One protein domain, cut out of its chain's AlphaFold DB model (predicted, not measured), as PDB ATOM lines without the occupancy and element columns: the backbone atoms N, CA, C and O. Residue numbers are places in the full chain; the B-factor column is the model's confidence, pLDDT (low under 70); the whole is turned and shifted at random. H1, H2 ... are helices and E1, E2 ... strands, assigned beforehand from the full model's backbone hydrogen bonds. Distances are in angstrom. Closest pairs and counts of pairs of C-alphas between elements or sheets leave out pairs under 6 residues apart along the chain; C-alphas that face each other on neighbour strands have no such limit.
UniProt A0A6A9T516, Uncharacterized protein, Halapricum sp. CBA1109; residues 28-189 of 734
ATOM      1  N   THR A  28     358.717 239.860 412.212       83.38
ATOM      2  CA  THR A  28     359.593 240.360 413.284       83.38
ATOM      3  C   THR A  28     360.988 240.620 412.744       83.38
ATOM      4  O   THR A  28     361.489 239.834 411.940       83.38
ATOM      5  N   TYR A  29     361.628 241.673 413.237       78.06
ATOM      6  CA  TYR A  29     362.933 242.120 412.774       78.06
ATOM      7  C   TYR A  29     363.959 242.034 413.894       78.06
ATOM      8  O   TYR A  29     363.814 242.647 414.953       78.06
ATOM      9  N   ASN A  30     364.994 241.252 413.622       79.44
ATOM     10  CA  ASN A  30     366.203 241.179 414.423       79.44
ATOM     11  C   ASN A  30     367.153 242.310 414.022       79.44
ATOM     12  O   ASN A  30     367.029 242.851 412.930       79.44
ATOM     13  N   ASP A  31     368.064 242.683 414.914       77.00
ATOM     14  CA  ASP A  31     369.154 243.642 414.670       77.00
ATOM     15  C   ASP A  31     368.774 245.105 414.396       77.00
ATOM     16  O   ASP A  31     369.649 245.944 414.194       77.00
ATOM     17  N   THR A  32     367.499 245.485 414.513       78.88
ATOM     18  CA  THR A  32     367.085 246.899 414.418       78.88
ATOM     19  C   THR A  32     367.651 247.775 415.536       78.88
ATOM     20  O   THR A  32     367.689 248.990 415.386       78.88
ATOM     21  N   TYR A  33     368.127 247.191 416.646       79.12
ATOM     22  CA  TYR A  33     368.824 247.928 417.706       79.12
ATOM     23  C   TYR A  33     370.229 248.377 417.292       79.12
ATOM     24  O   TYR A  33     370.798 249.252 417.941       79.12
ATOM     25  N   ARG A  34     370.798 247.803 416.224       78.94
ATOM     26  CA  ARG A  34     372.139 248.147 415.744       78.94
ATOM     27  C   ARG A  34     372.245 249.606 415.319       78.94
ATOM     28  O   ARG A  34     373.290 250.190 415.559       78.94
ATOM     29  N   ILE A  35     371.145 250.229 414.874       76.62
ATOM     30  CA  ILE A  35     371.099 251.682 414.640       76.62
ATOM     31  C   ILE A  35     371.540 252.487 415.871       76.62
ATOM     32  O   ILE A  35     371.975 253.612 415.725       76.62
ATOM     33  N   LEU A  36     371.401 251.955 417.091       74.69
ATOM     34  CA  LEU A  36     371.828 252.630 418.319       74.69
ATOM     35  C   LEU A  36     373.148 252.103 418.887       74.69
ATOM     36  O   LEU A  36     373.639 252.615 419.884       74.69
ATOM     37  N   ALA A  37     373.669 251.020 418.334       68.12
ATOM     38  CA  ALA A  37     374.732 250.229 418.927       68.12
ATOM     39  C   ALA A  37     375.830 249.973 417.901       68.12
ATOM     40  O   ALA A  37     376.310 248.848 417.789       68.12
ATOM     41  N   SER A  38     376.174 251.003 417.135       64.81
ATOM     42  CA  SER A  38     377.208 250.967 416.113       64.81
ATOM     43  C   SER A  38     378.531 250.456 416.669       64.81
ATOM     44  O   SER A  38     379.098 251.044 417.594       64.81
ATOM     45  N   GLU A  39     379.014 249.345 416.119       61.31
ATOM     46  CA  GLU A  39     380.270 248.716 416.540       61.31
ATOM     47  C   GLU A  39     380.986 247.979 415.399       61.31
ATOM     48  O   GLU A  39     381.882 247.167 415.624       61.31
ATOM     49  N   ASP A  40     380.599 248.260 414.160       60.69
ATOM     50  CA  ASP A  40     381.176 247.661 412.968       60.69
ATOM     51  C   ASP A  40     381.893 248.676 412.089       60.69
ATOM     52  O   ASP A  40     381.648 249.874 412.154       60.69
ATOM     53  N   GLU A  41     382.817 248.176 411.271       62.50
ATOM     54  CA  GLU A  41     383.313 248.947 410.140       62.50
ATOM     55  C   GLU A  41     382.206 249.024 409.087       62.50
ATOM     56  O   GLU A  41     381.799 247.990 408.551       62.50
ATOM     57  N   ASP A  42     381.767 250.243 408.773       65.31
ATOM     58  CA  ASP A  42     380.808 250.510 407.705       65.31
ATOM     59  C   ASP A  42     381.286 249.862 406.391       65.31
ATOM     60  O   ASP A  42     382.280 250.304 405.799       65.31
ATOM     61  N   PRO A  43     380.598 248.830 405.866       58.66
ATOM     62  CA  PRO A  43     381.065 248.075 404.703       58.66
ATOM     63  C   PRO A  43     381.093 248.918 403.424       58.66
ATOM     64  O   PRO A  43     381.742 248.543 402.445       58.66
ATOM     65  N   LEU A  44     380.388 250.052 403.419       60.88
ATOM     66  CA  LEU A  44     380.358 251.016 402.323       60.88
ATOM     67  C   LEU A  44     381.327 252.185 402.526       60.88
ATOM     68  O   LEU A  44     381.498 252.995 401.607       60.88
ATOM     69  N   PHE A  45     382.027 252.256 403.659       60.59
ATOM     70  CA  PHE A  45     383.032 253.279 403.891       60.59
ATOM     71  C   PHE A  45     384.208 253.149 402.926       60.59
ATOM     72  O   PHE A  45     384.764 252.073 402.711       60.59
ATOM     73  N   ASN A  46     384.597 254.273 402.321       61.00
ATOM     74  CA  ASN A  46     385.683 254.351 401.344       61.00
ATOM     75  C   ASN A  46     385.552 253.403 400.130       61.00
ATOM     76  O   ASN A  46     386.544 253.070 399.478       61.00
ATOM     77  N   THR A  47     384.338 252.974 399.785       59.47
ATOM     78  CA  THR A  47     384.127 252.070 398.641       59.47
ATOM     79  C   THR A  47     383.974 252.804 397.311       59.47
ATOM     80  O   THR A  47     384.249 252.231 396.254       59.47
ATOM     81  N   SER A  48     383.587 254.083 397.340       59.94
ATOM     82  CA  SER A  48     383.318 254.886 396.146       59.94
ATOM     83  C   SER A  48     384.321 256.026 396.021       59.94
ATOM     84  O   SER A  48     384.511 256.791 396.954       59.94
ATOM     85  N   THR A  49     384.981 256.167 394.870       61.94
ATOM     86  CA  THR A  49     385.901 257.288 394.603       61.94
ATOM     87  C   THR A  49     385.313 258.192 393.532       61.94
ATOM     88  O   THR A  49     385.053 257.742 392.415       61.94
ATOM     89  N   LEU A  50     385.137 259.468 393.858       54.81
ATOM     90  CA  LEU A  50     384.700 260.505 392.933       54.81
ATOM     91  C   LEU A  50     385.801 261.553 392.795       54.81
ATOM     92  O   LEU A  50     386.548 261.856 393.722       54.81
ATOM     93  N   ARG A  51     385.918 262.094 391.586       56.12
ATOM     94  CA  ARG A  51     386.898 263.127 391.280       56.12
ATOM     95  C   ARG A  51     386.245 264.486 391.499       56.12
ATOM     96  O   ARG A  51     385.415 264.890 390.686       56.12
ATOM     97  N   VAL A  52     386.612 265.166 392.575       65.94
ATOM     98  CA  VAL A  52     386.010 266.436 392.998       65.94
ATOM     99  C   VAL A  52     386.913 267.624 392.664       65.94
ATOM    100  O   VAL A  52     388.139 267.516 392.763       65.94
ATOM    101  N   PRO A  53     386.327 268.754 392.231       53.84
ATOM    102  CA  PRO A  53     387.037 270.018 392.099       53.84
ATOM    103  C   PRO A  53     387.340 270.621 393.481       53.84
ATOM    104  O   PRO A  53     386.420 270.899 394.244       53.84
ATOM    105  N   VAL A  54     388.614 270.873 393.776       59.75
ATOM    106  CA  VAL A  54     389.072 271.608 394.964       59.75
ATOM    107  C   VAL A  54     389.502 273.006 394.529       59.75
ATOM    108  O   VAL A  54     390.353 273.154 393.647       59.75
ATOM    109  N   PHE A  55     388.892 274.024 395.135       58.03
ATOM    110  CA  PHE A  55     389.237 275.428 394.930       58.03
ATOM    111  C   PHE A  55     390.223 275.869 396.010       58.03
ATOM    112  O   PHE A  55     389.942 275.731 397.198       58.03
ATOM    113  N   HIS A  56     391.373 276.391 395.594       60.03
ATOM    114  CA  HIS A  56     392.392 276.922 396.500       60.03
ATOM    115  C   HIS A  56     392.194 278.423 396.716       60.03
ATOM    116  O   HIS A  56     391.629 279.111 395.865       60.03
ATOM    117  N   ASP A  57     392.728 278.947 397.821       47.97
ATOM    118  CA  ASP A  57     392.653 280.374 398.181       47.97
ATOM    119  C   ASP A  57     393.257 281.312 397.112       47.97
ATOM    120  O   ASP A  57     392.964 282.507 397.080       47.97
ATOM    121  N   ASP A  58     394.098 280.784 396.216       57.91
ATOM    122  CA  ASP A  58     394.681 281.507 395.079       57.91
ATOM    123  C   ASP A  58     393.786 281.522 393.820       57.91
ATOM    124  O   ASP A  58     394.188 282.043 392.776       57.91
ATOM    125  N   GLY A  59     392.576 280.962 393.910       45.44
ATOM    126  CA  GLY A  59     391.611 280.846 392.819       45.44
ATOM    127  C   GLY A  59     391.911 279.715 391.831       45.44
ATOM    128  O   GLY A  59     391.235 279.611 390.804       45.44
ATOM    129  N   SER A  60     392.915 278.873 392.096       49.97
ATOM    130  CA  SER A  60     393.216 277.712 391.261       49.97
ATOM    131  C   SER A  60     392.285 276.530 391.553       49.97
ATOM    132  O   SER A  60     391.767 276.363 392.656       49.97
ATOM    133  N   LEU A  61     392.066 275.708 390.524       53.62
ATOM    134  CA  LEU A  61     391.219 274.519 390.565       53.62
ATOM    135  C   LEU A  61     392.085 273.273 390.381       53.62
ATOM    136  O   LEU A  61     392.676 273.085 389.311       53.62
ATOM    137  N   THR A  62     392.125 272.392 391.377       71.38
ATOM    138  CA  THR A  62     392.664 271.033 391.221       71.38
ATOM    139  C   THR A  62     391.538 270.013 391.257       71.38
ATOM    140  O   THR A  62     390.437 270.287 391.721       71.38
ATOM    141  N   TYR A  63     391.796 268.830 390.705       68.06
ATOM    142  CA  TYR A  63     390.870 267.708 390.800       68.06
ATOM    143  C   TYR A  63     391.503 266.639 391.669       68.06
ATOM    144  O   TYR A  63     392.517 266.057 391.270       68.06
ATOM    145  N   GLU A  64     390.889 266.370 392.809       77.38
ATOM    146  CA  GLU A  64     391.348 265.371 393.762       77.38
ATOM    147  C   GLU A  64     390.405 264.171 393.731       77.38
ATOM    148  O   GLU A  64     389.208 264.297 393.470       77.38
ATOM    149  N   ASN A  65     390.970 262.977 393.889       67.88
ATOM    150  CA  ASN A  65     390.168 261.777 394.064       67.88
ATOM    151  C   ASN A  65     389.799 261.723 395.539       67.88
ATOM    152  O   ASN A  65     390.646 261.360 396.356       67.88
ATOM    153  N   GLU A  66     388.567 262.079 395.864       59.34
ATOM    154  CA  GLU A  66     388.039 261.840 397.195       59.34
ATOM    155  C   GLU A  66     387.295 260.511 397.193       59.34
ATOM    156  O   GLU A  66     386.527 260.174 396.285       59.34
ATOM    157  N   THR A  67     387.604 259.712 398.201       59.00
ATOM    158  CA  THR A  67     386.889 258.480 398.473       59.00
ATOM    159  C   THR A  67     385.806 258.809 399.489       59.00
ATOM    160  O   THR A  67     386.088 259.382 400.537       59.00
ATOM    161  N   PHE A  68     384.566 258.487 399.148       56.03
ATOM    162  CA  PHE A  68     383.386 258.759 399.948       56.03
ATOM    163  C   PHE A  68     382.777 257.429 400.392       56.03
ATOM    164  O   PHE A  68     382.727 256.460 399.626       56.03
ATOM    165  N   GLY A  69     382.349 257.388 401.649       61.00
ATOM    166  CA  GLY A  69     381.436 256.377 402.174       61.00
ATOM    167  C   GLY A  69     380.040 256.957 402.350       61.00
ATOM    168  O   GLY A  69     379.797 258.117 402.015       61.00
ATOM    169  N   ILE A  70     379.137 256.161 402.914       64.56
ATOM    170  CA  ILE A  70     377.901 256.698 403.481       64.56
ATOM    171  C   ILE A  70     378.273 257.263 404.854       64.56
ATOM    172  O   ILE A  70     378.864 256.565 405.671       64.56
ATOM    173  N   PHE A  71     378.039 258.560 405.046       71.94
ATOM    174  CA  PHE A  71     378.285 259.219 406.326       71.94
ATOM    175  C   PHE A  71     377.114 258.988 407.282       71.94
ATOM    176  O   PHE A  71     375.989 258.800 406.805       71.94
ATOM    177  N   PRO A  72     377.346 259.092 408.605       77.75
ATOM    178  CA  PRO A  72     376.312 258.861 409.588       77.75
ATOM    179  C   PRO A  72     375.074 259.716 409.338       77.75
ATOM    180  O   PRO A  72     375.176 260.905 409.023       77.75
ATOM    181  N   VAL A  73     373.902 259.119 409.520       78.06
ATOM    182  CA  VAL A  73     372.616 259.764 409.240       78.06
ATOM    183  C   VAL A  73     371.996 260.286 410.533       78.06
ATOM    184  O   VAL A  73     372.091 259.670 411.594       78.06
ATOM    185  N   GLN A  74     371.330 261.439 410.460       79.88
ATOM    186  CA  GLN A  74     370.538 261.924 411.584       79.88
ATOM    187  C   GLN A  74     369.370 260.962 411.845       79.88
ATOM    188  O   GLN A  74     368.488 260.796 411.002       79.88
ATOM    189  N   LEU A  75     369.328 260.371 413.038       76.12
ATOM    190  CA  LEU A  75     368.167 259.659 413.542       76.12
ATOM    191  C   LEU A  75     367.097 260.685 413.916       76.12
ATOM    192  O   LEU A  75     367.134 261.299 414.985       76.12
ATOM    193  N   ASP A  76     366.166 260.901 412.996       64.62
ATOM    194  CA  ASP A  76     364.971 261.701 413.242       64.62
ATOM    195  C   ASP A  76     364.068 260.979 414.270       64.62
ATOM    196  O   ASP A  76     363.970 259.750 414.217       64.62
ATOM    197  N   PRO A  77     363.375 261.698 415.177       55.91
ATOM    198  CA  PRO A  77     362.380 261.131 416.092       55.91
ATOM    199  C   PRO A  77     361.254 260.273 415.489       55.91
ATOM    200  O   PRO A  77     360.434 259.722 416.230       55.91
ATOM    201  N   ARG A  78     361.179 260.166 414.159       59.72
ATOM    202  CA  ARG A  78     360.249 259.311 413.413       59.72
ATOM    203  C   ARG A  78     360.303 257.852 413.875       59.72
ATOM    204  O   ARG A  78     361.346 257.303 414.219       59.72
ATOM    205  N   SER A  79     359.164 257.172 413.757       54.94
ATOM    206  CA  SER A  79     359.159 255.711 413.722       54.94
ATOM    207  C   SER A  79     359.784 255.277 412.399       54.94
ATOM    208  O   SER A  79     359.111 255.284 411.368       54.94
ATOM    209  N   LEU A  80     361.070 254.923 412.414       67.12
ATOM    210  CA  LEU A  80     361.719 254.334 411.247       67.12
ATOM    211  C   LEU A  80     360.932 253.100 410.797       67.12
ATOM    212  O   LEU A  80     360.455 252.311 411.622       67.12
ATOM    213  N   ARG A  81     360.798 252.913 409.481       72.56
ATOM    214  CA  ARG A  81     360.333 251.624 408.965       72.56
ATOM    215  C   ARG A  81     361.405 250.581 409.299       72.56
ATOM    216  O   ARG A  81     362.590 250.909 409.241       72.56
ATOM    217  N   PRO A  82     361.037 249.330 409.616       75.94
ATOM    218  CA  PRO A  82     362.021 248.296 409.912       75.94
ATOM    219  C   PRO A  82     363.039 248.111 408.783       75.94
ATOM    220  O   PRO A  82     364.221 247.946 409.058       75.94
ATOM    221  N   SER A  83     362.603 248.206 407.521       71.75
ATOM    222  CA  SER A  83     363.488 248.153 406.353       71.75
ATOM    223  C   SER A  83     364.517 249.282 406.340       71.75
ATOM    224  O   SER A  83     365.686 249.023 406.078       71.75
ATOM    225  N   ASP A  84     364.102 250.510 406.665       75.06
ATOM    226  CA  ASP A  84     364.991 251.676 406.704       75.06
ATOM    227  C   ASP A  84     365.966 251.561 407.878       75.06
ATOM    228  O   ASP A  84     367.153 251.810 407.719       75.06
ATOM    229  N   ALA A  85     365.482 251.124 409.045       77.88
ATOM    230  CA  ALA A  85     366.325 250.896 410.212       77.88
ATOM    231  C   ALA A  85     367.399 249.833 409.937       77.88
ATOM    232  O   ALA A  85     368.551 250.026 410.304       77.88
ATOM    233  N   LEU A  86     367.043 248.730 409.271       77.00
ATOM    234  CA  LEU A  86     367.992 247.677 408.900       77.00
ATOM    235  C   LEU A  86     368.971 248.109 407.813       77.00
ATOM    236  O   LEU A  86     370.130 247.708 407.863       77.00
ATOM    237  N   LEU A  87     368.506 248.898 406.843       76.00
ATOM    238  CA  LEU A  87     369.361 249.460 405.805       76.00
ATOM    239  C   LEU A  87     370.394 250.389 406.433       76.00
ATOM    240  O   LEU A  87     371.585 250.164 406.262       76.00
ATOM    241  N   VAL A  88     369.943 251.359 407.230       76.62
ATOM    242  CA  VAL A  88     370.827 252.293 407.933       76.62
ATOM    243  C   VAL A  88     371.805 251.520 408.812       76.62
ATOM    244  O   VAL A  88     372.995 251.642 408.593       76.62
ATOM    245  N   ALA A  89     371.329 250.617 409.676       76.56
ATOM    246  CA  ALA A  89     372.180 249.776 410.530       76.56
ATOM    247  C   ALA A  89     373.227 248.919 409.791       76.56
ATOM    248  O   ALA A  89     374.108 248.352 410.434       76.56
ATOM    249  N   TYR A  90     373.071 248.705 408.486       76.12
ATOM    250  CA  TYR A  90     374.037 247.983 407.664       76.12
ATOM    251  C   TYR A  90     374.966 248.917 406.887       76.12
ATOM    252  O   TYR A  90     376.107 248.559 406.613       76.12
ATOM    253  N   GLU A  91     374.452 250.064 406.458       74.31
ATOM    254  CA  GLU A  91     375.148 250.971 405.558       74.31
ATOM    255  C   GLU A  91     376.003 252.003 406.291       74.31
ATOM    256  O   GLU A  91     377.041 252.391 405.746       74.31
ATOM    257  N   THR A  92     375.556 252.473 407.462       78.12
ATOM    258  CA  THR A  92     376.203 253.559 408.205       78.12
ATOM    259  C   THR A  92     375.716 253.705 409.655       78.12
ATOM    260  O   THR A  92     374.667 253.197 410.055       78.12
ATOM    261  N   ASP A  93     376.429 254.498 410.445       81.19
ATOM    262  CA  ASP A  93     376.011 254.881 411.792       81.19
ATOM    263  C   ASP A  93     374.898 255.934 411.824       81.19
ATOM    264  O   ASP A  93     374.571 256.596 410.836       81.19
ATOM    265  N   VAL A  94     374.348 256.173 413.018       82.06
ATOM    266  CA  VAL A  94     373.413 257.283 413.240       82.06
ATOM    267  C   VAL A  94     373.875 258.225 414.338       82.06
ATOM    268  O   VAL A  94     374.626 257.865 415.245       82.06
ATOM    269  N   TYR A  95     373.348 259.443 414.298       84.25
ATOM    270  CA  TYR A  95     373.452 260.393 415.396       84.25
ATOM    271  C   TYR A  95     372.110 261.043 415.697       84.25
ATOM    272  O   TYR A  95     371.254 261.195 414.833       84.25
ATOM    273  N   GLN A  96     371.947 261.509 416.923       86.06
ATOM    274  CA  GLN A  96     370.832 262.346 417.344       86.06
ATOM    275  C   GLN A  96     371.301 263.799 417.451       86.06
ATOM    276  O   GLN A  96     372.475 264.071 417.705       86.06
ATOM    277  N   THR A  97     370.394 264.753 417.276       85.69
ATOM    278  CA  THR A  97     370.665 266.182 417.532       85.69
ATOM    279  C   THR A  97     370.124 266.642 418.887       85.69
ATOM    280  O   THR A  97     370.458 267.726 419.350       85.69
ATOM    281  N   SER A  98     369.346 265.783 419.548       86.44
ATOM    282  CA  SER A  98     368.713 265.983 420.850       86.44
ATOM    283  C   SER A  98     369.086 264.841 421.802       86.44
ATOM    284  O   SER A  98     369.315 263.711 421.371       86.44
ATOM    285  N   LEU A  99     369.153 265.149 423.097       85.62
ATOM    286  CA  LEU A  99     369.305 264.205 424.208       85.62
ATOM    287  C   LEU A  99     367.965 263.820 424.837       85.62
ATOM    288  O   LEU A  99     367.936 263.168 425.877       85.62
ATOM    289  N   TYR A 100     366.847 264.242 424.259       75.81
ATOM    290  CA  TYR A 100     365.538 263.882 424.770       75.81
ATOM    291  C   TYR A 100     365.249 262.396 424.504       75.81
ATOM    292  O   TYR A 100     364.932 261.995 423.393       75.81
ATOM    293  N   ASP A 101     365.305 261.550 425.536       58.81
ATOM    294  CA  ASP A 101     365.215 260.081 425.398       58.81
ATOM    295  C   ASP A 101     363.860 259.525 424.893       58.81
ATOM    296  O   ASP A 101     363.689 258.306 424.750       58.81
ATOM    297  N   LYS A 102     362.870 260.393 424.643       60.62
ATOM    298  CA  LYS A 102     361.616 260.051 423.944       60.62
ATOM    299  C   LYS A 102     361.633 260.475 422.469       60.62
ATOM    300  O   LYS A 102     360.576 260.578 421.852       60.62
ATOM    301  N   SER A 103     362.816 260.674 421.898       56.19
ATOM    302  CA  SER A 103     363.070 261.007 420.495       56.19
ATOM    303  C   SER A 103     362.812 259.834 419.530       56.19
ATOM    304  O   SER A 103     363.642 259.568 418.671       56.19
ATOM    305  N   GLY A 104     361.733 259.066 419.696       68.31
ATOM    306  CA  GLY A 104     361.335 258.020 418.743       68.31
ATOM    307  C   GLY A 104     361.412 256.573 419.239       68.31
ATOM    308  O   GLY A 104     361.758 256.270 420.387       68.31
ATOM    309  N   THR A 105     361.017 255.661 418.351       76.69
ATOM    310  CA  THR A 105     360.869 254.228 418.621       76.69
ATOM    311  C   THR A 105     361.761 253.390 417.710       76.69
ATOM    312  O   THR A 105     361.968 253.701 416.540       76.69
ATOM    313  N   ILE A 106     362.272 252.286 418.249       79.81
ATOM    314  CA  ILE A 106     363.027 251.281 417.507       79.81
ATOM    315  C   ILE A 106     362.033 250.229 417.014       79.81
ATOM    316  O   ILE A 106     361.463 249.501 417.844       79.81
ATOM    317  N   PRO A 107     361.789 250.138 415.697       81.81
ATOM    318  CA  PRO A 107     360.867 249.157 415.143       81.81
ATOM    319  C   PRO A 107     361.402 247.743 415.377       81.81
ATOM    320  O   PRO A 107     362.602 247.502 415.299       81.81
ATOM    321  N   HIS A 108     360.527 246.782 415.655       82.69
ATOM    322  CA  HIS A 108     360.925 245.368 415.755       82.69
ATOM    323  C   HIS A 108     359.890 244.404 415.176       82.69
ATOM    324  O   HIS A 108     360.140 243.199 415.112       82.69
ATOM    325  N   ARG A 109     358.726 244.904 414.752       84.06
ATOM    326  CA  ARG A 109     357.678 244.088 414.149       84.06
ATOM    327  C   ARG A 109     356.796 244.916 413.218       84.06
ATOM    328  O   ARG A 109     356.447 246.042 413.552       84.06
ATOM    329  N   ASP A 110     356.405 244.341 412.092       83.69
ATOM    330  CA  ASP A 110     355.352 244.878 411.228       83.69
ATOM    331  C   ASP A 110     353.984 244.622 411.835       83.69
ATOM    332  O   ASP A 110     353.721 243.495 412.249       83.69
ATOM    333  N   THR A 111     353.111 245.631 411.815       84.19
ATOM    334  CA  THR A 111     351.674 245.435 412.023       84.19
ATOM    335  C   THR A 111     350.853 246.082 410.915       84.19
ATOM    336  O   THR A 111     351.253 247.096 410.337       84.19
ATOM    337  N   TRP A 112     349.707 245.476 410.611       88.12
ATOM    338  CA  TRP A 112     348.824 245.883 409.519       88.12
ATOM    339  C   TRP A 112     347.432 246.214 410.048       88.12
ATOM    340  O   TRP A 112     346.815 245.394 410.727       88.12
ATOM    341  N   VAL A 113     346.924 247.402 409.721       90.50
ATOM    342  CA  VAL A 113     345.595 247.865 410.159       90.50
ATOM    343  C   VAL A 113     344.771 248.263 408.934       90.50
ATOM    344  O   VAL A 113     345.297 248.997 408.099       90.50
ATOM    345  N   PRO A 114     343.510 247.819 408.780       92.75
ATOM    346  CA  PRO A 114     342.638 248.302 407.706       92.75
ATOM    347  C   PRO A 114     342.528 249.834 407.698       92.75
ATOM    348  O   PRO A 114     342.504 250.458 408.758       92.75
ATOM    349  N   LEU A 115     342.467 250.460 406.520       91.81
ATOM    350  CA  LEU A 115     342.463 251.923 406.387       91.81
ATOM    351  C   LEU A 115     341.241 252.576 407.055       91.81
ATOM    352  O   LEU A 115     341.365 253.667 407.605       91.81
ATOM    353  N   ASP A 116     340.079 251.922 407.036       92.25
ATOM    354  CA  ASP A 116     338.863 252.398 407.711       92.25
ATOM    355  C   ASP A 116     338.871 252.200 409.238       92.25
ATOM    356  O   ASP A 116     338.182 252.931 409.951       92.25
ATOM    357  N   GLU A 117     339.660 251.254 409.748       91.75
ATOM    358  CA  GLU A 117     339.884 251.042 411.184       91.75
ATOM    359  C   GLU A 117     341.055 251.879 411.728       91.75
ATOM    360  O   GLU A 117     341.145 252.133 412.933       91.75
ATOM    361  N   TYR A 118     341.957 252.329 410.853       90.25
ATOM    362  CA  TYR A 118     343.109 253.139 411.220       90.25
ATOM    363  C   TYR A 118     342.705 254.591 411.500       90.25
ATOM    364  O   TYR A 118     342.194 255.294 410.630       90.25
ATOM    365  N   SER A 119     342.983 255.078 412.712       86.25
ATOM    366  CA  SER A 119     342.691 256.464 413.095       86.25
ATOM    367  C   SER A 119     343.642 257.437 412.388       86.25
ATOM    368  O   SER A 119     344.783 257.630 412.820       86.25
ATOM    369  N   HIS A 120     343.167 258.063 411.312       85.31
ATOM    370  CA  HIS A 120     343.933 258.997 410.491       85.31
ATOM    371  C   HIS A 120     343.176 260.310 410.248       85.31
ATOM    372  O   HIS A 120     341.950 260.372 410.290       85.31
ATOM    373  N   LEU A 121     343.936 261.380 410.017       82.00
ATOM    374  CA  LEU A 121     343.448 262.724 409.723       82.00
ATOM    375  C   LEU A 121     343.083 262.889 408.245       82.00
ATOM    376  O   LEU A 121     342.073 263.513 407.933       82.00
ATOM    377  N   ARG A 122     343.921 262.371 407.340       84.19
ATOM    378  CA  ARG A 122     343.713 262.423 405.885       84.19
ATOM    379  C   ARG A 122     344.542 261.374 405.153       84.19
ATOM    380  O   ARG A 122     345.526 260.874 405.701       84.19
ATOM    381  N   THR A 123     344.172 261.095 403.912       85.50
ATOM    382  CA  THR A 123     344.955 260.296 402.966       85.50
ATOM    383  C   THR A 123     345.609 261.192 401.920       85.50
ATOM    384  O   THR A 123     345.004 262.173 401.505       85.50
ATOM    385  N   SER A 124     346.823 260.854 401.495       84.50
ATOM    386  CA  SER A 124     347.512 261.457 400.351       84.50
ATOM    387  C   SER A 124     347.612 260.414 399.248       84.50
ATOM    388  O   SER A 124     347.962 259.262 399.522       84.50
ATOM    389  N   ILE A 125     347.281 260.804 398.019       85.44
ATOM    390  CA  ILE A 125     347.350 259.948 396.834       85.44
ATOM    391  C   ILE A 125     348.199 260.669 395.795       85.44
ATOM    392  O   ILE A 125     347.833 261.733 395.306       85.44
ATOM    393  N   ILE A 126     349.342 260.080 395.460       81.56
ATOM    394  CA  ILE A 126     350.327 260.670 394.554       81.56
ATOM    395  C   ILE A 126     350.466 259.759 393.343       81.56
ATOM    396  O   ILE A 126     350.782 258.577 393.487       81.56
ATOM    397  N   GLN A 127     350.249 260.291 392.143       80.38
ATOM    398  CA  GLN A 127     350.469 259.546 390.907       80.38
ATOM    399  C   GLN A 127     351.971 259.358 390.651       80.38
ATOM    400  O   GLN A 127     352.747 260.313 390.682       80.38
ATOM    401  N   LEU A 128     352.385 258.124 390.377       75.75
ATOM    402  CA  LEU A 128     353.781 257.766 390.137       75.75
ATOM    403  C   LEU A 128     354.072 257.739 388.636       75.75
ATOM    404  O   LEU A 128     353.346 257.132 387.852       75.75
ATOM    405  N   SER A 129     355.167 258.387 388.236       63.72
ATOM    406  CA  SER A 129     355.635 258.422 386.843       63.72
ATOM    407  C   SER A 129     356.715 257.373 386.543       63.72
ATOM    408  O   SER A 129     356.834 256.950 385.397       63.72
ATOM    409  N   ASN A 130     357.449 256.904 387.560       61.84
ATOM    410  CA  ASN A 130     358.363 255.761 387.508       61.84
ATOM    411  C   ASN A 130     358.323 255.031 388.853       61.84
ATOM    412  O   ASN A 130     358.651 255.625 389.873       61.84
ATOM    413  N   VAL A 131     357.946 253.754 388.848       55.62
ATOM    414  CA  VAL A 131     357.861 252.940 390.066       55.62
ATOM    415  C   VAL A 131     359.161 252.165 390.221       55.62
ATOM    416  O   VAL A 131     359.524 251.372 389.347       55.62
ATOM    417  N   THR A 132     359.869 252.379 391.325       54.53
ATOM    418  CA  THR A 132     360.915 251.441 391.740       54.53
ATOM    419  C   THR A 132     360.271 250.283 392.501       54.53
ATOM    420  O   THR A 132     359.238 250.454 393.140       54.53
ATOM    421  N   ALA A 133     360.865 249.088 392.444       50.47
ATOM    422  CA  ALA A 133     360.303 247.907 393.113       50.47
ATOM    423  C   ALA A 133     360.169 248.062 394.644       50.47
ATOM    424  O   ALA A 133     359.450 247.292 395.264       50.47
ATOM    425  N   LEU A 134     360.840 249.061 395.227       48.91
ATOM    426  CA  LEU A 134     360.923 249.310 396.665       48.91
ATOM    427  C   LEU A 134     359.825 250.252 397.194       48.91
ATOM    428  O   LEU A 134     359.714 250.443 398.407       48.91
ATOM    429  N   GLU A 135     359.032 250.879 396.321       62.94
ATOM    430  CA  GLU A 135     358.020 251.852 396.736       62.94
ATOM    431  C   GLU A 135     356.650 251.196 396.988       62.94
ATOM    432  O   GLU A 135     356.162 250.427 396.154       62.94
ATOM    433  N   PRO A 136     355.979 251.507 398.115       69.19
ATOM    434  CA  PRO A 136     354.619 251.047 398.365       69.19
ATOM    435  C   PRO A 136     353.657 251.692 397.366       69.19
ATOM    436  O   PRO A 136     353.519 252.917 397.314       69.19
ATOM    437  N   THR A 137     352.975 250.859 396.581       79.50
ATOM    438  CA  THR A 137     352.047 251.312 395.541       79.50
ATOM    439  C   THR A 137     350.640 250.740 395.718       79.50
ATOM    440  O   THR A 137     350.421 249.715 396.368       79.50
ATOM    441  N   SER A 138     349.660 251.433 395.134       83.50
ATOM    442  CA  SER A 138     348.286 250.956 394.934       83.50
ATOM    443  C   SER A 138     348.260 249.625 394.170       83.50
ATOM    444  O   SER A 138     349.228 249.267 393.505       83.50
ATOM    445  N   ILE A 139     347.114 248.940 394.151       85.12
ATOM    446  CA  ILE A 139     346.924 247.680 393.399       85.12
ATOM    447  C   ILE A 139     347.311 247.833 391.918       85.12
ATOM    448  O   ILE A 139     347.821 246.903 391.297       85.12
ATOM    449  N   SER A 140     347.075 249.017 391.350       81.06
ATOM    450  CA  SER A 140     347.402 249.322 389.956       81.06
ATOM    451  C   SER A 140     348.893 249.568 389.692       81.06
ATOM    452  O   SER A 140     349.292 249.644 388.533       81.06
ATOM    453  N   GLY A 141     349.700 249.751 390.741       81.06
ATOM    454  CA  GLY A 141     351.089 250.205 390.667       81.06
ATOM    455  C   GLY A 141     351.256 251.700 390.369       81.06
ATOM    456  O   GLY A 141     352.348 252.223 390.518       81.06
ATOM    457  N   ASN A 142     350.195 252.420 389.993       84.00
ATOM    458  CA  ASN A 142     350.314 253.776 389.437       84.00
ATOM    459  C   ASN A 142     350.269 254.906 390.473       84.00
ATOM    460  O   ASN A 142     350.448 256.067 390.115       84.00
ATOM    461  N   TYR A 143     349.996 254.588 391.736       84.06
ATOM    462  CA  TYR A 143     349.809 255.576 392.797       84.06
ATOM    463  C   TYR A 143     350.535 255.148 394.065       84.06
ATOM    464  O   TYR A 143     350.511 253.965 394.407       84.06
ATOM    465  N   ARG A 144     351.109 256.108 394.788       86.50
ATOM    466  CA  ARG A 144     351.517 255.982 396.188       86.50
ATOM    467  C   ARG A 144     350.378 256.496 397.058       86.50
ATOM    468  O   ARG A 144     349.852 257.576 396.800       86.50
ATOM    469  N   VAL A 145     349.997 255.715 398.063       86.50
ATOM    470  CA  VAL A 145     348.914 256.061 398.989       86.50
ATOM    471  C   VAL A 145     349.465 256.081 400.403       86.50
ATOM    472  O   VAL A 145     350.133 255.136 400.824       86.50
ATOM    473  N   GLU A 146     349.183 257.149 401.139       88.19
ATOM    474  CA  GLU A 146     349.646 257.331 402.512       88.19
ATOM    475  C   GLU A 146     348.516 257.831 403.409       88.19
ATOM    476  O   GLU A 146     347.666 258.605 402.974       88.19
ATOM    477  N   ALA A 147     348.510 257.410 404.671       86.81
ATOM    478  CA  ALA A 147     347.555 257.846 405.685       86.81
ATOM    479  C   ALA A 147     348.273 258.632 406.790       86.81
ATOM    480  O   ALA A 147     349.205 258.126 407.415       86.81
ATOM    481  N   LEU A 148     347.831 259.868 407.036       82.62
ATOM    482  CA  LEU A 148     348.373 260.755 408.064       82.62
ATOM    483  C   LEU A 148     347.733 260.442 409.413       82.62
ATOM    484  O   LEU A 148     346.541 260.676 409.589       82.62
ATOM    485  N   ASN A 149     348.491 259.967 410.391       79.06
ATOM    486  CA  ASN A 149     347.959 259.737 411.732       79.06
ATOM    487  C   ASN A 149     347.793 261.041 412.536       79.06
ATOM    488  O   ASN A 149     348.260 262.111 412.148       79.06
ATOM    489  N   HIS A 150     347.147 260.952 413.701       70.19
ATOM    490  CA  HIS A 150     346.935 262.102 414.596       70.19
ATOM    491  C   HIS A 150     348.213 262.682 415.212       70.19
ATOM    492  O   HIS A 150     348.168 263.762 415.796       70.19
ATOM    493  N   LEU A 151     349.334 261.971 415.104       61.19
ATOM    494  CA  LEU A 151     350.639 262.432 415.560       61.19
ATOM    495  C   LEU A 151     351.411 263.160 414.446       61.19
ATOM    496  O   LEU A 151     352.533 263.592 414.679       61.19
ATOM    497  N   GLY A 152     350.810 263.319 413.258       62.19
ATOM    498  CA  GLY A 152     351.403 264.036 412.130       62.19
ATOM    499  C   GLY A 152     352.288 263.178 411.223       62.19
ATOM    500  O   GLY A 152     353.013 263.733 410.403       62.19
ATOM    501  N   TYR A 153     352.229 261.846 411.322       70.00
ATOM    502  CA  TYR A 153     353.078 260.939 410.543       70.00
ATOM    503  C   TYR A 153     352.320 260.245 409.412       70.00
ATOM    504  O   TYR A 153     351.226 259.714 409.617       70.00
ATOM    505  N   TRP A 154     352.932 260.218 408.229       75.69
ATOM    506  CA  TRP A 154     352.433 259.488 407.066       75.69
ATOM    507  C   TRP A 154     352.846 258.019 407.127       75.69
ATOM    508  O   TRP A 154     354.021 257.701 407.302       75.69
ATOM    509  N   HIS A 155     351.875 257.129 406.958       82.44
ATOM    510  CA  HIS A 155     352.090 255.689 406.877       82.44
ATOM    511  C   HIS A 155     351.667 255.163 405.507       82.44
ATOM    512  O   HIS A 155     350.583 255.524 405.042       82.44
ATOM    513  N   PRO A 156     352.472 254.302 404.864       86.50
ATOM    514  CA  PRO A 156     352.121 253.767 403.561       86.50
ATOM    515  C   PRO A 156     350.900 252.848 403.654       86.50
ATOM    516  O   PRO A 156     350.753 252.058 404.592       86.50
ATOM    517  N   VAL A 157     350.029 252.956 402.653       87.88
ATOM    518  CA  VAL A 157     348.822 252.145 402.504       87.88
ATOM    519  C   VAL A 157     349.011 251.192 401.332       87.88
ATOM    520  O   VAL A 157     349.224 251.604 400.193       87.88
ATOM    521  N   TYR A 158     348.900 249.904 401.617       87.94
ATOM    522  CA  TYR A 158     349.039 248.827 400.651       87.94
ATOM    523  C   TYR A 158     347.670 248.299 400.243       87.94
ATOM    524  O   TYR A 158     346.679 248.450 400.961       87.94
ATOM    525  N   ASN A 159     347.620 247.647 399.080       88.69
ATOM    526  CA  ASN A 159     346.391 247.102 398.503       88.69
ATOM    527  C   ASN A 159     345.277 248.153 398.336       88.69
ATOM    528  O   ASN A 159     344.099 247.809 398.358       88.69
ATOM    529  N   ALA A 160     345.631 249.428 398.160       89.44
ATOM    530  CA  ALA A 160     344.666 250.483 397.881       89.44
ATOM    531  C   ALA A 160     344.186 250.411 396.420       89.44
ATOM    532  O   ALA A 160     345.000 250.396 395.493       89.44
ATOM    533  N   ASP A 161     342.871 250.369 396.216       92.25
ATOM    534  CA  ASP A 161     342.197 250.589 394.937       92.25
ATOM    535  C   ASP A 161     341.902 252.082 394.807       92.25
ATOM    536  O   ASP A 161     341.067 252.617 395.537       92.25
ATOM    537  N   VAL A 162     342.636 252.764 393.929       90.06
ATOM    538  CA  VAL A 162     342.542 254.216 393.747       90.06
ATOM    539  C   VAL A 162     341.621 254.512 392.570       90.06
ATOM    540  O   VAL A 162     341.864 254.040 391.458       90.06
ATOM    541  N   GLN A 163     340.581 255.307 392.813       90.31
ATOM    542  CA  GLN A 163     339.613 255.739 391.806       90.31
ATOM    543  C   GLN A 163     339.506 257.265 391.788       90.31
ATOM    544  O   GLN A 163     339.799 257.917 392.784       90.31
ATOM    545  N   GLU A 164     339.107 257.825 390.648       86.25
ATOM    546  CA  GLU A 164     338.924 259.271 390.479       86.25
ATOM    547  C   GLU A 164     337.644 259.763 391.175       86.25
ATOM    548  O   GLU A 164     336.611 259.085 391.135       86.25
ATOM    549  N   ASP A 165     337.693 260.953 391.776       82.25
ATOM    550  CA  ASP A 165     336.531 261.668 392.314       82.25
ATOM    551  C   ASP A 165     336.617 263.193 392.119       82.25
ATOM    552  O   ASP A 165     337.546 263.719 391.511       82.25
ATOM    553  N   ASP A 166     335.608 263.909 392.630       76.31
ATOM    554  CA  ASP A 166     335.514 265.373 392.567       76.31
ATOM    555  C   ASP A 166     336.277 266.080 393.717       76.31
ATOM    556  O   ASP A 166     336.036 267.263 393.988       76.31
ATOM    557  N   SER A 167     337.144 265.378 394.459       67.56
ATOM    558  CA  SER A 167     337.934 265.980 395.541       67.56
ATOM    559  C   SER A 167     339.031 266.908 394.986       67.56
ATOM    560  O   SER A 167     339.376 266.824 393.807       67.56
ATOM    561  N   PRO A 168     339.614 267.806 395.807       57.09
ATOM    562  CA  PRO A 168     340.725 268.661 395.374       57.09
ATOM    563  C   PRO A 168     341.935 267.881 394.839       57.09
ATOM    564  O   PRO A 168     342.628 268.378 393.956       57.09
ATOM    565  N   ASP A 169     342.146 266.665 395.351       61.97
ATOM    566  CA  ASP A 169     343.229 265.768 394.937       61.97
ATOM    567  C   ASP A 169     342.818 264.880 393.745       61.97
ATOM    568  O   ASP A 169     343.668 264.240 393.134       61.97
ATOM    569  N   GLY A 170     341.525 264.855 393.391       78.06
ATOM    570  CA  GLY A 170     340.957 264.137 392.245       78.06
ATOM    571  C   GLY A 170     340.879 262.617 392.395       78.06
ATOM    572  O   GLY A 170     340.501 261.941 391.437       78.06
ATOM    573  N   TYR A 171     341.245 262.067 393.559       86.25
ATOM    574  CA  TYR A 171     341.316 260.627 393.806       86.25
ATOM    575  C   TYR A 171     340.845 260.242 395.216       86.25
ATOM    576  O   TYR A 171     341.056 260.970 396.184       86.25
ATOM    577  N   PHE A 172     340.321 259.022 395.358       88.00
ATOM    578  CA  PHE A 172     340.006 258.397 396.645       88.00
ATOM    579  C   PHE A 172     340.339 256.897 396.660       88.00
ATOM    580  O   PHE A 172     340.505 256.260 395.618       88.00
ATOM    581  N   VAL A 173     340.413 256.313 397.862       90.56
ATOM    582  CA  VAL A 173     340.582 254.863 398.057       90.56
ATOM    583  C   VAL A 173     339.208 254.189 398.113       90.56
ATOM    584  O   VAL A 173     338.452 254.382 399.064       90.56
ATOM    585  N   ALA A 174     338.883 253.375 397.110       91.19
ATOM    586  CA  ALA A 174     337.571 252.747 396.946       91.19
ATOM    587  C   ALA A 174     337.351 251.496 397.814       91.19
ATOM    588  O   ALA A 174     336.213 251.061 398.004       91.19
ATOM    589  N   ASN A 175     338.421 250.916 398.363       93.44
ATOM    590  CA  ASN A 175     338.388 249.668 399.128       93.44
ATOM    591  C   ASN A 175     338.973 249.795 400.558       93.44
ATOM    592  O   ASN A 175     339.770 248.940 400.962       93.44
ATOM    593  N   PRO A 176     338.583 250.806 401.359       91.00
ATOM    594  CA  PRO A 176     339.274 251.151 402.607       91.00
ATOM    595  C   PRO A 176     339.272 250.031 403.667       91.00
ATOM    596  O   PRO A 176     340.203 249.950 404.455       91.00
ATOM    597  N   SER A 177     338.305 249.109 403.636       91.25
ATOM    598  CA  SER A 177     338.250 247.938 404.529       91.25
ATOM    599  C   SER A 177     339.240 246.818 404.192       91.25
ATOM    600  O   SER A 177     339.434 245.888 404.972       91.25
ATOM    601  N   SER A 178     339.844 246.868 403.005       89.56
ATOM    602  CA  SER A 178     340.821 245.879 402.522       89.56
ATOM    603  C   SER A 178     342.181 246.489 402.195       89.56
ATOM    604  O   SER A 178     343.177 245.766 402.138       89.56
ATOM    605  N   ALA A 179     342.228 247.809 402.003       91.00
ATOM    606  CA  ALA A 179     343.460 248.572 402.020       91.00
ATOM    607  C   ALA A 179     344.032 248.537 403.440       91.00
ATOM    608  O   ALA A 179     343.300 248.724 404.411       91.00
ATOM    609  N   ILE A 180     345.328 248.280 403.564       91.12
ATOM    610  CA  ILE A 180     345.982 248.083 404.858       91.12
ATOM    611  C   ILE A 180     347.116 249.079 405.040       91.12
ATOM    612  O   ILE A 180     347.981 249.240 404.182       91.12
ATOM    613  N   VAL A 181     347.102 249.749 406.179       88.06
ATOM    614  CA  VAL A 181     348.121 250.689 406.619       88.06
ATOM    615  C   VAL A 181     349.226 249.910 407.318       88.06
ATOM    616  O   VAL A 181     348.961 249.127 408.235       88.06
ATOM    617  N   HIS A 182     350.466 250.129 406.889       86.38
ATOM    618  CA  HIS A 182     351.638 249.580 407.560       86.38
ATOM    619  C   HIS A 182     352.004 250.441 408.770       86.38
ATOM    620  O   HIS A 182     352.411 251.601 408.649       86.38
ATOM    621  N   VAL A 183     351.861 249.857 409.954       82.81
ATOM    622  CA  VAL A 183     352.188 250.485 411.232       82.81
ATOM    623  C   VAL A 183     353.300 249.658 411.870       82.81
ATOM    624  O   VAL A 183     353.042 248.563 412.362       82.81
ATOM    625  N   PRO A 184     354.560 250.103 411.863       78.88
ATOM    626  CA  PRO A 184     355.602 249.362 412.556       78.88
ATOM    627  C   PRO A 184     355.389 249.442 414.073       78.88
ATOM    628  O   PRO A 184     355.269 250.520 414.653       78.88
ATOM    629  N   THR A 185     355.361 248.288 414.736       82.81
ATOM    630  CA  THR A 185     355.436 248.217 416.196       82.81
ATOM    631  C   THR A 185     356.878 248.472 416.618       82.81
ATOM    632  O   THR A 185     357.800 247.738 416.241       82.81
ATOM    633  N   GLY A 186     357.073 249.516 417.421       79.62
ATOM    634  CA  GLY A 186     358.368 249.892 417.973       79.62
ATOM    635  C   GLY A 186     358.353 250.008 419.493       79.62
ATOM    636  O   GLY A 186     357.303 250.172 420.109       79.62
ATOM    637  N   GLU A 187     359.533 249.922 420.101       79.94
ATOM    638  CA  GLU A 187     359.740 250.244 421.518       79.94
ATOM    639  C   GLU A 187     360.503 251.559 421.639       79.94
ATOM    640  O   GLU A 187     361.375 251.842 420.821       79.94
ATOM    641  N   TRP A 188     360.203 252.362 422.659       80.12
ATOM    642  CA  TRP A 188     360.961 253.587 422.915       80.12
ATOM    643  C   TRP A 188     362.449 253.283 423.098       80.12
ATOM    644  O   TRP A 188     362.816 252.295 423.743       80.12
ATOM    645  N   VAL A 189     363.298 254.167 422.572       79.50
ATOM    646  CA  VAL A 189     364.759 254.078 422.725       79.50
ATOM    647  C   VAL A 189     365.155 253.928 424.198       79.50
ATOM    648  O   VAL A 189     365.922 253.029 424.544       79.50
TER     649      VAL A 189
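Overview. This is residues 28 to 189 of the 734 residues of an uncharacterized protein of Halapricum sp. CBA1109 (UniProt A0A6A9T516). At one end of an elongated domain is a strongly twisted sheet, with a tiny hairpin, E7 and E8, next to it; far away at the other end of the longest axis is a separate hairpin, E1 and E2. Between these ends are the two helices: H2 packs by its first residues, 82 to 86, on the E3 side of the sheet, and the short H1 packs on H2. The printed part has 162 residues, with named elements in the order H1 E1 E2 H2 E3 E4 E5 E6 E7 E8 E9; the large sheet is antiparallel, ordered E3 E9 E6 E5 E4. The class is mostly strand, though under half of the residues are in named elements. The whole is loose, with a radius of gyration of the C-alphas of 20.5 A, and spans 62 by 36 by 26 A.

Along the chain. H1, residues 32 to 36, begins at C-alpha 32 (367.085, 246.899, 414.418). E1, residues 48 to 55, is 21.4 A long, and E2, residues 61 to 68, is 19.9 A long and bends by 52 degrees at residue 65. H2 is residues 82 to 91, 14.1 A. E3, residues 105 to 114, is 22.1 A long and bends by 89 degrees at residue 108. E4, residues 120 to 127, is 20.7 A; E5, residues 143 to 149, is 19.5 A; E6, residues 154 to 158, follows. E7 is residues 162 to 164 and E8 residues 171 to 173. E9, residues 180 to 188, is 24.1 A long and ends at C-alpha 188 (360.961, 253.587, 422.915).

Arrangement. E4, E5 and E6 form a meander, each strand the antiparallel neighbour of the one before, with N 146 and O 124 at 2.9 A and N 155 and O 147 at 2.9 A. E6 is staggered, pairing with E5 over residues 154 to 156 and with E9 over 157 to 158, where N 158 and O 180 are 2.8 A apart. E9 pairs with the edge strand E3, N 181 and O 113 at 2.7 A. H2 is on the sheet at a height of 10.6 A, over E3 and along the strands, at 16 degrees to E3 on the local plane; their closest C-alphas, of Pro 82 and Pro 107, are 5.4 A apart. H1 touches H2, the closest C-alphas being those of Ile 35 and Ala 89, 4.7 A, and only grazes the sheet. In H2 every O i to N i+4 pair is within hydrogen-bond range; in H1 0 of 1 is, with 1 of 2 O i to N i+3 pairs. In the hairpin E7 and E8, N 172 and O 163 are 2.8 A apart. In the hairpin E1 and E2, N 54 and O 62 are 2.8 A apart; both strands are apart from E3 to E9.

Size, cuts and confidence. The farthest C-alphas, of Asp 58 and Ser 177, are 66.3 A apart, and the printed part has no cut. The links H1 to E1, E2 to H2, H2 to E3 and E4 to E5 are long; residues 73 to 74 pair with 94 to 95, parallel. Mean pLDDT of the printed part is 75.0, with 54 residues under 70, among them 37 to 61 and 129 to 136.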